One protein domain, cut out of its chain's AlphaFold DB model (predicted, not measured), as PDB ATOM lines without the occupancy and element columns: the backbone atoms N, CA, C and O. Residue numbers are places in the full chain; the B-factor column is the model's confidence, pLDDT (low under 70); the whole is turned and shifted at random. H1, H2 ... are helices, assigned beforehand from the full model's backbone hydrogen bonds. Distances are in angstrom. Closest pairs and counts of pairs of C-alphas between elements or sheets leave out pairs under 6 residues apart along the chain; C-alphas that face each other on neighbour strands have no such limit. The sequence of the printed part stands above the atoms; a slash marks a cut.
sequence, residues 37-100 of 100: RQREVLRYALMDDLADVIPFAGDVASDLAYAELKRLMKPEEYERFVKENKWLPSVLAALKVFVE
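What this domain is: This is residues 37 to 100 of the 100 residues of an uncharacterized protein of Candidatus Bathyarchaeota archaeon (UniProt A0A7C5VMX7). A hairpin of two long helices, H1 and H2, makes one part of this compact domain, and the shorter H4 packs on H1 away from H2, running back along it. H3 joins the far end of H2 to H4 and packs at a slant on H4, so that the four helices go round in the order H2, H1, H4, H3, with H2 and H3 close only near their shared link. The printed part has 64 residues with four named helices, H1 to H4 in order along the chain, and no named strand: the class is all helix. The whole is compact, with a radius of gyration of the C-alphas of 10.9 A, and elongated, with spans of 35 by 22 by 17 A.

How they stand to each other: H1, residues 37 to 49, and H2, residues 58 to 72, form a helical hairpin. They touch at a shallow tilt of 20 degrees, opposite ways, and their closest C-alphas, those of Asp 48 and Ser 62, are 4.6 A apart. H1 also touches H4, residues 90 to 99, at a shallow tilt of 27 degrees, opposite ways; the closest C-alphas are those of Ala 45 and Val 91, 4.8 A apart. H4 touches H3, residues 75 to 84, at a steep tilt of 56 degrees, opposite ways, with the C-alphas of Glu 84 and Ala 93 closest at 5.0 A. H2 and H3 are close but not clearly touching: their closest C-alphas, those of Lys 70 and Tyr 78, are 6.2 A apart. H1 and H3 are apart, and so are H2 and H4. In H1, H2, H3 and H4 every O i to N i+4 pair is within hydrogen-bond range.

Where its parts are: H1 begins at C-alpha 37, at (59.377, -65.756, 63.963), and is 18.5 A long from first to last C-alpha. H2 begins at C-alpha 58, at (80.110, -56.012, 57.343), and is 20.9 A long. H3, from Pro 75 to Glu 84, is 14.4 A long. H4, from Ser 90, is 14.5 A long and ends at C-alpha 99, at (64.729, -79.046, 63.606).

The domain as a whole: The two C-alphas farthest apart are those of Phe 56 and Glu 100, at 35.8 A, and Glu 100 is the chain's last residue. The printed part has no cut. The links from H2 to H3 and from H3 to H4 are tight, and the link from H1 to H2 is short, with 8 residues. The mean pLDDT of the printed part is 93.4, and no printed residue is under 70 in this model.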
ATOM      1  N   ARG A  37      58.235 -66.120  63.115       96.00
ATOM      2  CA  ARG A  37      59.377 -65.756  63.963       96.00
ATOM      3  C   ARG A  37      60.634 -66.510  63.536       96.00
ATOM      4  O   ARG A  37      61.697 -65.916  63.423       96.00
ATOM      5  N   GLN A  38      60.527 -67.806  63.262       95.44
ATOM      6  CA  GLN A  38      61.638 -68.637  62.804       95.44
ATOM      7  C   GLN A  38      62.162 -68.175  61.443       95.44
ATOM      8  O   GLN A  38      63.371 -68.141  61.229       95.44
ATOM      9  N   ARG A  39      61.278 -67.768  60.523       95.81
ATOM     10  CA  ARG A  39      61.699 -67.175  59.242       95.81
ATOM     11  C   ARG A  39      62.421 -65.848  59.441       95.81
ATOM     12  O   ARG A  39      63.385 -65.577  58.731       95.81
ATOM     13  N   GLU A  40      61.965 -65.037  60.388       97.25
ATOM     14  CA  GLU A  40      62.618 -63.777  60.729       97.25
ATOM     15  C   GLU A  40      64.005 -64.012  61.340       97.25
ATOM     16  O   GLU A  40      64.973 -63.399  60.893       97.25
ATOM     17  N   VAL A  41      64.143 -64.984  62.247       97.25
ATOM     18  CA  VAL A  41      65.449 -65.425  62.765       97.25
ATOM     19  C   VAL A  41      66.371 -65.855  61.621       97.25
ATOM     20  O   VAL A  41      67.506 -65.393  61.552       97.25
ATOM     21  N   LEU A  42      65.893 -66.674  60.677       96.81
ATOM     22  CA  LEU A  42      66.710 -67.086  59.529       96.81
ATOM     23  C   LEU A  42      67.114 -65.918  58.622       96.81
ATOM     24  O   LEU A  42      68.185 -65.968  58.023       96.81
ATOM     25  N   ARG A  43      66.298 -64.863  58.515       96.56
ATOM     26  CA  ARG A  43      66.664 -63.658  57.757       96.56
ATOM     27  C   ARG A  43      67.853 -62.945  58.400       96.56
ATOM     28  O   ARG A  43      68.765 -62.560  57.677       96.56
ATOM     29  N   TYR A  44      67.851 -62.778  59.720       97.44
ATOM     30  CA  TYR A  44      68.982 -62.165  60.421       97.44
ATOM     31  C   TYR A  44      70.212 -63.073  60.420       97.44
ATOM     32  O   TYR A  44      71.313 -62.588  60.199       97.44
ATOM     33  N   ALA A  45      70.029 -64.386  60.538       96.62
ATOM     34  CA  ALA A  45      71.120 -65.344  60.392       96.62
ATOM     35  C   ALA A  45      71.763 -65.281  58.994       96.62
ATOM     36  O   ALA A  45      72.980 -65.344  58.869       96.62
ATOM     37  N   LEU A  46      70.958 -65.097  57.942       95.75
ATOM     38  CA  LEU A  46      71.464 -64.890  56.583       95.75
ATOM     39  C   LEU A  46      72.181 -63.548  56.436       95.75
ATOM     40  O   LEU A  46      73.162 -63.457  55.710       95.75
ATOM     41  N   MET A  47      71.683 -62.501  57.097       94.12
ATOM     42  CA  MET A  47      72.348 -61.201  57.104       94.12
ATOM     43  C   MET A  47      73.737 -61.295  57.738       94.12
ATOM     44  O   MET A  47      74.664 -60.697  57.207       94.12
ATOM     45  N   ASP A  48      73.876 -62.069  58.814       95.25
ATOM     46  CA  ASP A  48      75.161 -62.348  59.455       95.25
ATOM     47  C   ASP A  48      76.109 -63.122  58.525       95.25
ATOM     48  O   ASP A  48      77.215 -62.664  58.268       95.25
ATOM     49  N   ASP A  49      75.642 -64.213  57.906       93.88
ATOM     50  CA  ASP A  49      76.446 -64.991  56.946       93.88
ATOM     51  C   ASP A  49      76.911 -64.156  55.733       93.88
ATOM     52  O   ASP A  49      77.945 -64.432  55.127       93.88
ATOM     53  N   LEU A  50      76.133 -63.141  55.345       93.31
ATOM     54  CA  LEU A  50      76.464 -62.233  54.245       93.31
ATOM     55  C   LEU A  50      77.231 -60.985  54.700       93.31
ATOM     56  O   LEU A  50      77.672 -60.210  53.851       93.31
ATOM     57  N   ALA A  51      77.407 -60.760  55.999       91.19
ATOM     58  CA  ALA A  51      78.119 -59.594  56.503       91.19
ATOM     59  C   ALA A  51      79.574 -59.576  56.009       91.19
ATOM     60  O   ALA A  51      80.058 -58.540  55.551       91.19
ATOM     61  N   ASP A  52      80.216 -60.745  55.970       83.38
ATOM     62  CA  ASP A  52      81.594 -60.928  55.502       83.38
ATOM     63  C   ASP A  52      81.811 -60.513  54.039       83.38
ATOM     64  O   ASP A  52      82.937 -60.225  53.624       83.38
ATOM     65  N   VAL A  53      80.744 -60.460  53.232       88.25
ATOM     66  CA  VAL A  53      80.832 -60.050  51.822       88.25
ATOM     67  C   VAL A  53      80.554 -58.561  51.604       88.25
ATOM     68  O   VAL A  53      80.639 -58.098  50.466       88.25
ATOM     69  N   ILE A  54      80.237 -57.797  52.658       81.44
ATOM     70  CA  ILE A  54      79.932 -56.362  52.587       81.44
ATOM     71  C   ILE A  54      81.159 -55.542  53.026       81.44
ATOM     72  O   ILE A  54      81.460 -55.453  54.218       81.44
ATOM     73  N   PRO A  55      81.851 -54.855  52.097       80.19
ATOM     74  CA  PRO A  55      82.985 -54.008  52.448       80.19
ATOM     75  C   PRO A  55      82.563 -52.846  53.356       80.19
ATOM     76  O   PRO A  55      81.512 -52.243  53.146       80.19
ATOM     77  N   PHE A  56      83.416 -52.489  54.320       79.38
ATOM     78  CA  PHE A  56      83.286 -51.330  55.225       79.38
ATOM     79  C   PHE A  56      82.093 -51.322  56.198       79.38
ATOM     80  O   PHE A  56      82.134 -50.571  57.169       79.38
ATOM     81  N   ALA A  57      81.054 -52.127  55.968       83.12
ATOM     82  CA  ALA A  57      79.854 -52.190  56.806       83.12
ATOM     83  C   ALA A  57      79.504 -53.608  57.291       83.12
ATOM     84  O   ALA A  57      78.521 -53.757  58.015       83.12
ATOM     85  N   GLY A  58      80.294 -54.622  56.917       81.94
ATOM     86  CA  GLY A  58      80.110 -56.012  57.343       81.94
ATOM     87  C   GLY A  58      80.036 -56.156  58.860       81.94
ATOM     88  O   GLY A  58      79.013 -56.600  59.368       81.94
ATOM     89  N   ASP A  59      81.037 -55.663  59.591       88.00
ATOM     90  CA  ASP A  59      81.083 -55.769  61.059       88.00
ATOM     91  C   ASP A  59      79.818 -55.201  61.730       88.00
ATOM     92  O   ASP A  59      79.212 -55.837  62.587       88.00
ATOM     93  N   VAL A  60      79.348 -54.034  61.272       91.25
ATOM     94  CA  VAL A  60      78.129 -53.397  61.801       91.25
ATOM     95  C   VAL A  60      76.878 -54.213  61.461       91.25
ATOM     96  O   VAL A  60      75.956 -54.302  62.274       91.25
ATOM     97  N   ALA A  61      76.823 -54.799  60.264       89.38
ATOM     98  CA  ALA A  61      75.722 -55.661  59.858       89.38
ATOM     99  C   ALA A  61      75.686 -56.959  60.682       89.38
ATOM    100  O   ALA A  61      74.606 -57.353  61.118       89.38
ATOM    101  N   SER A  62      76.842 -57.578  60.943       92.44
ATOM    102  CA  SER A  62      76.958 -58.770  61.795       92.44
ATOM    103  C   SER A  62      76.526 -58.467  63.234       92.44
ATOM    104  O   SER A  62      75.653 -59.151  63.772       92.44
ATOM    105  N   ASP A  63      77.005 -57.370  63.827       93.38
ATOM    106  CA  ASP A  63      76.618 -56.964  65.185       93.38
ATOM    107  C   ASP A  63      75.102 -56.741  65.315       93.38
ATOM    108  O   ASP A  63      74.461 -57.199  66.270       93.38
ATOM    109  N   LEU A  64      74.503 -56.059  64.332       94.44
ATOM    110  CA  LEU A  64      73.061 -55.834  64.287       94.44
ATOM    111  C   LEU A  64      72.293 -57.151  64.118       94.44
ATOM    112  O   LEU A  64      71.276 -57.359  64.785       94.44
ATOM    113  N   ALA A  65      72.778 -58.043  63.250       94.94
ATOM    114  CA  ALA A  65      72.195 -59.362  63.053       94.94
ATOM    115  C   ALA A  65      72.176 -60.149  64.367       94.94
ATOM    116  O   ALA A  65      71.123 -60.629  64.782       94.94
ATOM    117  N   TYR A  66      73.307 -60.209  65.068       94.75
ATOM    118  CA  TYR A  66      73.432 -60.905  66.346       94.75
ATOM    119  C   TYR A  66      72.529 -60.329  67.440       94.75
ATOM    120  O   TYR A  66      71.927 -61.086  68.210       94.75
ATOM    121  N   ALA A  67      72.394 -59.003  67.505       96.38
ATOM    122  CA  ALA A  67      71.490 -58.353  68.448       96.38
ATOM    123  C   ALA A  67      70.024 -58.755  68.201       96.38
ATOM    124  O   ALA A  67      69.305 -59.100  69.145       96.38
ATOM    125  N   GLU A  68      69.593 -58.769  66.939       97.31
ATOM    126  CA  GLU A  68      68.238 -59.174  66.556       97.31
ATOM    127  C   GLU A  68      67.996 -60.673  66.765       97.31
ATOM    128  O   GLU A  68      66.943 -61.059  67.282       97.31
ATOM    129  N   LEU A  69      68.984 -61.526  66.477       97.06
ATOM    130  CA  LEU A  69      68.927 -62.961  66.774       97.06
ATOM    131  C   LEU A  69      68.695 -63.207  68.268       97.06
ATOM    132  O   LEU A  69      67.775 -63.936  68.639       97.06
ATOM    133  N   LYS A  70      69.462 -62.539  69.138       97.19
ATOM    134  CA  LYS A  70      69.297 -62.637  70.595       97.19
ATOM    135  C   LYS A  70      67.928 -62.148  71.074       97.19
ATOM    136  O   LYS A  70      67.418 -62.653  72.070       97.19
ATOM    137  N   ARG A  71      67.338 -61.163  70.391       97.69
ATOM    138  CA  ARG A  71      66.011 -60.617  70.716       97.69
ATOM    139  C   ARG A  71      64.874 -61.549  70.288       97.69
ATOM    140  O   ARG A  71      63.878 -61.655  71.000       97.69
ATOM    141  N   LEU A  72      64.989 -62.169  69.113       97.12
ATOM    142  CA  LEU A  72      63.934 -62.991  68.507       97.12
ATOM    143  C   LEU A  72      63.942 -64.443  68.991       97.12
ATOM    144  O   LEU A  72      62.889 -65.090  69.033       97.12
ATOM    145  N   MET A  73      65.117 -64.981  69.312       97.06
ATOM    146  CA  MET A  73      65.260 -66.341  69.820       97.06
ATOM    147  C   MET A  73      64.888 -66.414  71.300       97.06
ATOM    148  O   MET A  73      65.122 -65.484  72.071       97.06
ATOM    149  N   LYS A  74      64.314 -67.545  71.716       96.62
ATOM    150  CA  LYS A  74      64.177 -67.848  73.146       96.62
ATOM    151  C   LYS A  74      65.574 -68.031  73.754       96.62
ATOM    152  O   LYS A  74      66.480 -68.441  73.027       96.62
ATOM    153  N   PRO A  75      65.762 -67.797  75.062       96.50
ATOM    154  CA  PRO A  75      67.072 -67.939  75.700       96.50
ATOM    155  C   PRO A  75      67.757 -69.283  75.407       96.50
ATOM    156  O   PRO A  75      68.914 -69.307  75.000       96.50
ATOM    157  N   GLU A  76      67.021 -70.391  75.496       96.56
ATOM    158  CA  GLU A  76      67.550 -71.743  75.276       96.56
ATOM    159  C   GLU A  76      67.872 -72.007  73.795       96.56
ATOM    160  O   GLU A  76      68.828 -72.708  73.463       96.56
ATOM    161  N   GLU A  77      67.080 -71.427  72.888       96.50
ATOM    162  CA  GLU A  77      67.337 -71.480  71.445       96.50
ATOM    163  C   GLU A  77      68.619 -70.713  71.105       96.50
ATOM    164  O   GLU A  77      69.440 -71.203  70.331       96.50
ATOM    165  N   TYR A  78      68.813 -69.540  71.715       97.25
ATOM    166  CA  TYR A  78      69.989 -68.706  71.496       97.25
ATOM    167  C   TYR A  78      71.266 -69.360  72.042       97.25
ATOM    168  O   TYR A  78      72.296 -69.361  71.371       97.25
ATOM    169  N   GLU A  79      71.210 -69.980  73.222       97.19
ATOM    170  CA  GLU A  79      72.348 -70.730  73.771       97.19
ATOM    171  C   GLU A  79      72.777 -71.881  72.856       97.19
ATOM    172  O   GLU A  79      73.973 -72.072  72.604       97.19
ATOM    173  N   ARG A  80      71.810 -72.630  72.310       96.75
ATOM    174  CA  ARG A  80      72.100 -73.675  71.325       96.75
ATOM    175  C   ARG A  80      72.653 -73.082  70.036       96.75
ATOM    176  O   ARG A  80      73.669 -73.570  69.557       96.75
ATOM    177  N   PHE A  81      72.051 -72.013  69.519       97.00
ATOM    178  CA  PHE A  81      72.540 -71.312  68.333       97.00
ATOM    179  C   PHE A  81      74.014 -70.920  68.481       97.00
ATOM    180  O   PHE A  81      74.822 -71.305  67.644       97.00
ATOM    181  N   VAL A  82      74.398 -70.267  69.583       96.69
ATOM    182  CA  VAL A  82      75.792 -69.863  69.846       96.69
ATOM    183  C   VAL A  82      76.741 -71.064  69.900       96.69
ATOM    184  O   VAL A  82      77.909 -70.955  69.530       96.69
ATOM    185  N   LYS A  83      76.275 -72.228  70.364       96.88
ATOM    186  CA  LYS A  83      77.077 -73.457  70.369       96.88
ATOM    187  C   LYS A  83      77.293 -74.004  68.956       96.88
ATOM    188  O   LYS A  83      78.417 -74.385  68.632       96.88
ATOM    189  N   GLU A  84      76.241 -74.050  68.145       95.88
ATOM    190  CA  GLU A  84      76.284 -74.564  66.771       95.88
ATOM    191  C   GLU A  84      77.035 -73.611  65.821       95.88
ATOM    192  O   GLU A  84      77.808 -74.057  64.975       95.88
ATOM    193  N   ASN A  85      76.909 -72.297  66.026       95.31
ATOM    194  CA  ASN A  85      77.533 -71.270  65.185       95.31
ATOM    195  C   ASN A  85      79.068 -71.198  65.305       95.31
ATOM    196  O   ASN A  85      79.739 -70.472  64.586       95.31
ATOM    197  N   LYS A  86      79.670 -71.971  66.220       93.19
ATOM    198  CA  LYS A  86      81.135 -72.095  66.311       93.19
ATOM    199  C   LYS A  86      81.749 -72.854  65.137       93.19
ATOM    200  O   LYS A  86      82.962 -72.804  64.955       93.19
ATOM    201  N   TRP A  87      80.944 -73.633  64.422       93.69
ATOM    202  CA  TRP A  87      81.414 -74.531  63.367       93.69
ATOM    203  C   TRP A  87      80.460 -74.627  62.172       93.69
ATOM    204  O   TRP A  87      80.834 -75.189  61.143       93.69
ATOM    205  N   LEU A  88      79.250 -74.077  62.289       93.81
ATOM    206  CA  LEU A  88      78.308 -73.894  61.192       93.81
ATOM    207  C   LEU A  88      78.157 -72.405  60.873       93.81
ATOM    208  O   LEU A  88      78.235 -71.611  61.799       93.81
ATOM    209  N   PRO A  89      77.853 -72.044  59.615       94.56
ATOM    210  CA  PRO A  89      77.277 -70.743  59.282       94.56
ATOM    211  C   PRO A  89      76.002 -70.468  60.087       94.56
ATOM    212  O   PRO A  89      75.250 -71.401  60.409       94.56
ATOM    213  N   SER A  90      75.712 -69.196  60.330       95.62
ATOM    214  CA  SER A  90      74.602 -68.718  61.150       95.62
ATOM    215  C   SER A  90      73.258 -69.276  60.689       95.62
ATOM    216  O   SER A  90      72.465 -69.736  61.518       95.62
ATOM    217  N   VAL A  91      72.987 -69.320  59.377       96.06
ATOM    218  CA  VAL A  91      71.732 -69.889  58.849       96.06
ATOM    219  C   VAL A  91      71.595 -71.367  59.197       96.06
ATOM    220  O   VAL A  91      70.512 -71.811  59.586       96.06
ATOM    221  N   LEU A  92      72.675 -72.141  59.075       94.94
ATOM    222  CA  LEU A  92      72.654 -73.575  59.367       94.94
ATOM    223  C   LEU A  92      72.571 -73.839  60.871       94.94
ATOM    224  O   LEU A  92      71.819 -74.724  61.284       94.94
ATOM    225  N   ALA A  93      73.273 -73.050  61.686       96.19
ATOM    226  CA  ALA A  93      73.176 -73.099  63.139       96.19
ATOM    227  C   ALA A  93      71.739 -72.820  63.610       96.19
ATOM    228  O   ALA A  93      71.172 -73.603  64.373       96.19
ATOM    229  N   ALA A  94      71.110 -71.755  63.105       95.69
ATOM    230  CA  ALA A  94      69.733 -71.402  63.447       95.69
ATOM    231  C   ALA A  94      68.730 -72.462  62.966       95.69
ATOM    232  O   ALA A  94      67.844 -72.867  63.719       95.69
ATOM    233  N   LEU A  95      68.889 -72.969  61.738       94.31
ATOM    234  CA  LEU A  95      68.017 -74.017  61.212       94.31
ATOM    235  C   LEU A  95      68.115 -75.301  62.045       94.31
ATOM    236  O   LEU A  95      67.083 -75.892  62.355       94.31
ATOM    237  N   LYS A  96      69.330 -75.698  62.449       92.88
ATOM    238  CA  LYS A  96      69.578 -76.864  63.309       92.88
ATOM    239  C   LYS A  96      68.832 -76.758  64.640       92.88
ATOM    240  O   LYS A  96      68.208 -77.725  65.062       92.88
ATOM    241  N   VAL A  97      68.816 -75.574  65.259       94.12
ATOM    242  CA  VAL A  97      68.065 -75.316  66.503       94.12
ATOM    243  C   VAL A  97      66.558 -75.535  66.338       94.12
ATOM    244  O   VAL A  97      65.899 -75.940  67.289       94.12
ATOM    245  N   PHE A  98      65.998 -75.283  65.153       90.88
ATOM    246  CA  PHE A  98      64.558 -75.423  64.908       90.88
ATOM    247  C   PHE A  98      64.116 -76.839  64.540       90.88
ATOM    248  O   PHE A  98      62.929 -77.147  64.656       90.88
ATOM    249  N   VAL A  99      65.036 -77.678  64.060       86.06
ATOM    250  CA  VAL A  99      64.729 -79.046  63.606       86.06
ATOM    251  C   VAL A  99      65.071 -80.132  64.625       86.06
ATOM    252  O   VAL A  99      64.545 -81.237  64.500       86.06
ATOM    253  N   GLU A 100      65.928 -79.831  65.604       79.25
ATOM    254  CA  GLU A 100      66.355 -80.729  66.693       79.25
ATOM    255  C   GLU A 100      65.815 -80.275  68.045       79.25
ATOM    256  O   GLU A 100      65.287 -81.125  68.789       79.25
TER     257      GLU A 100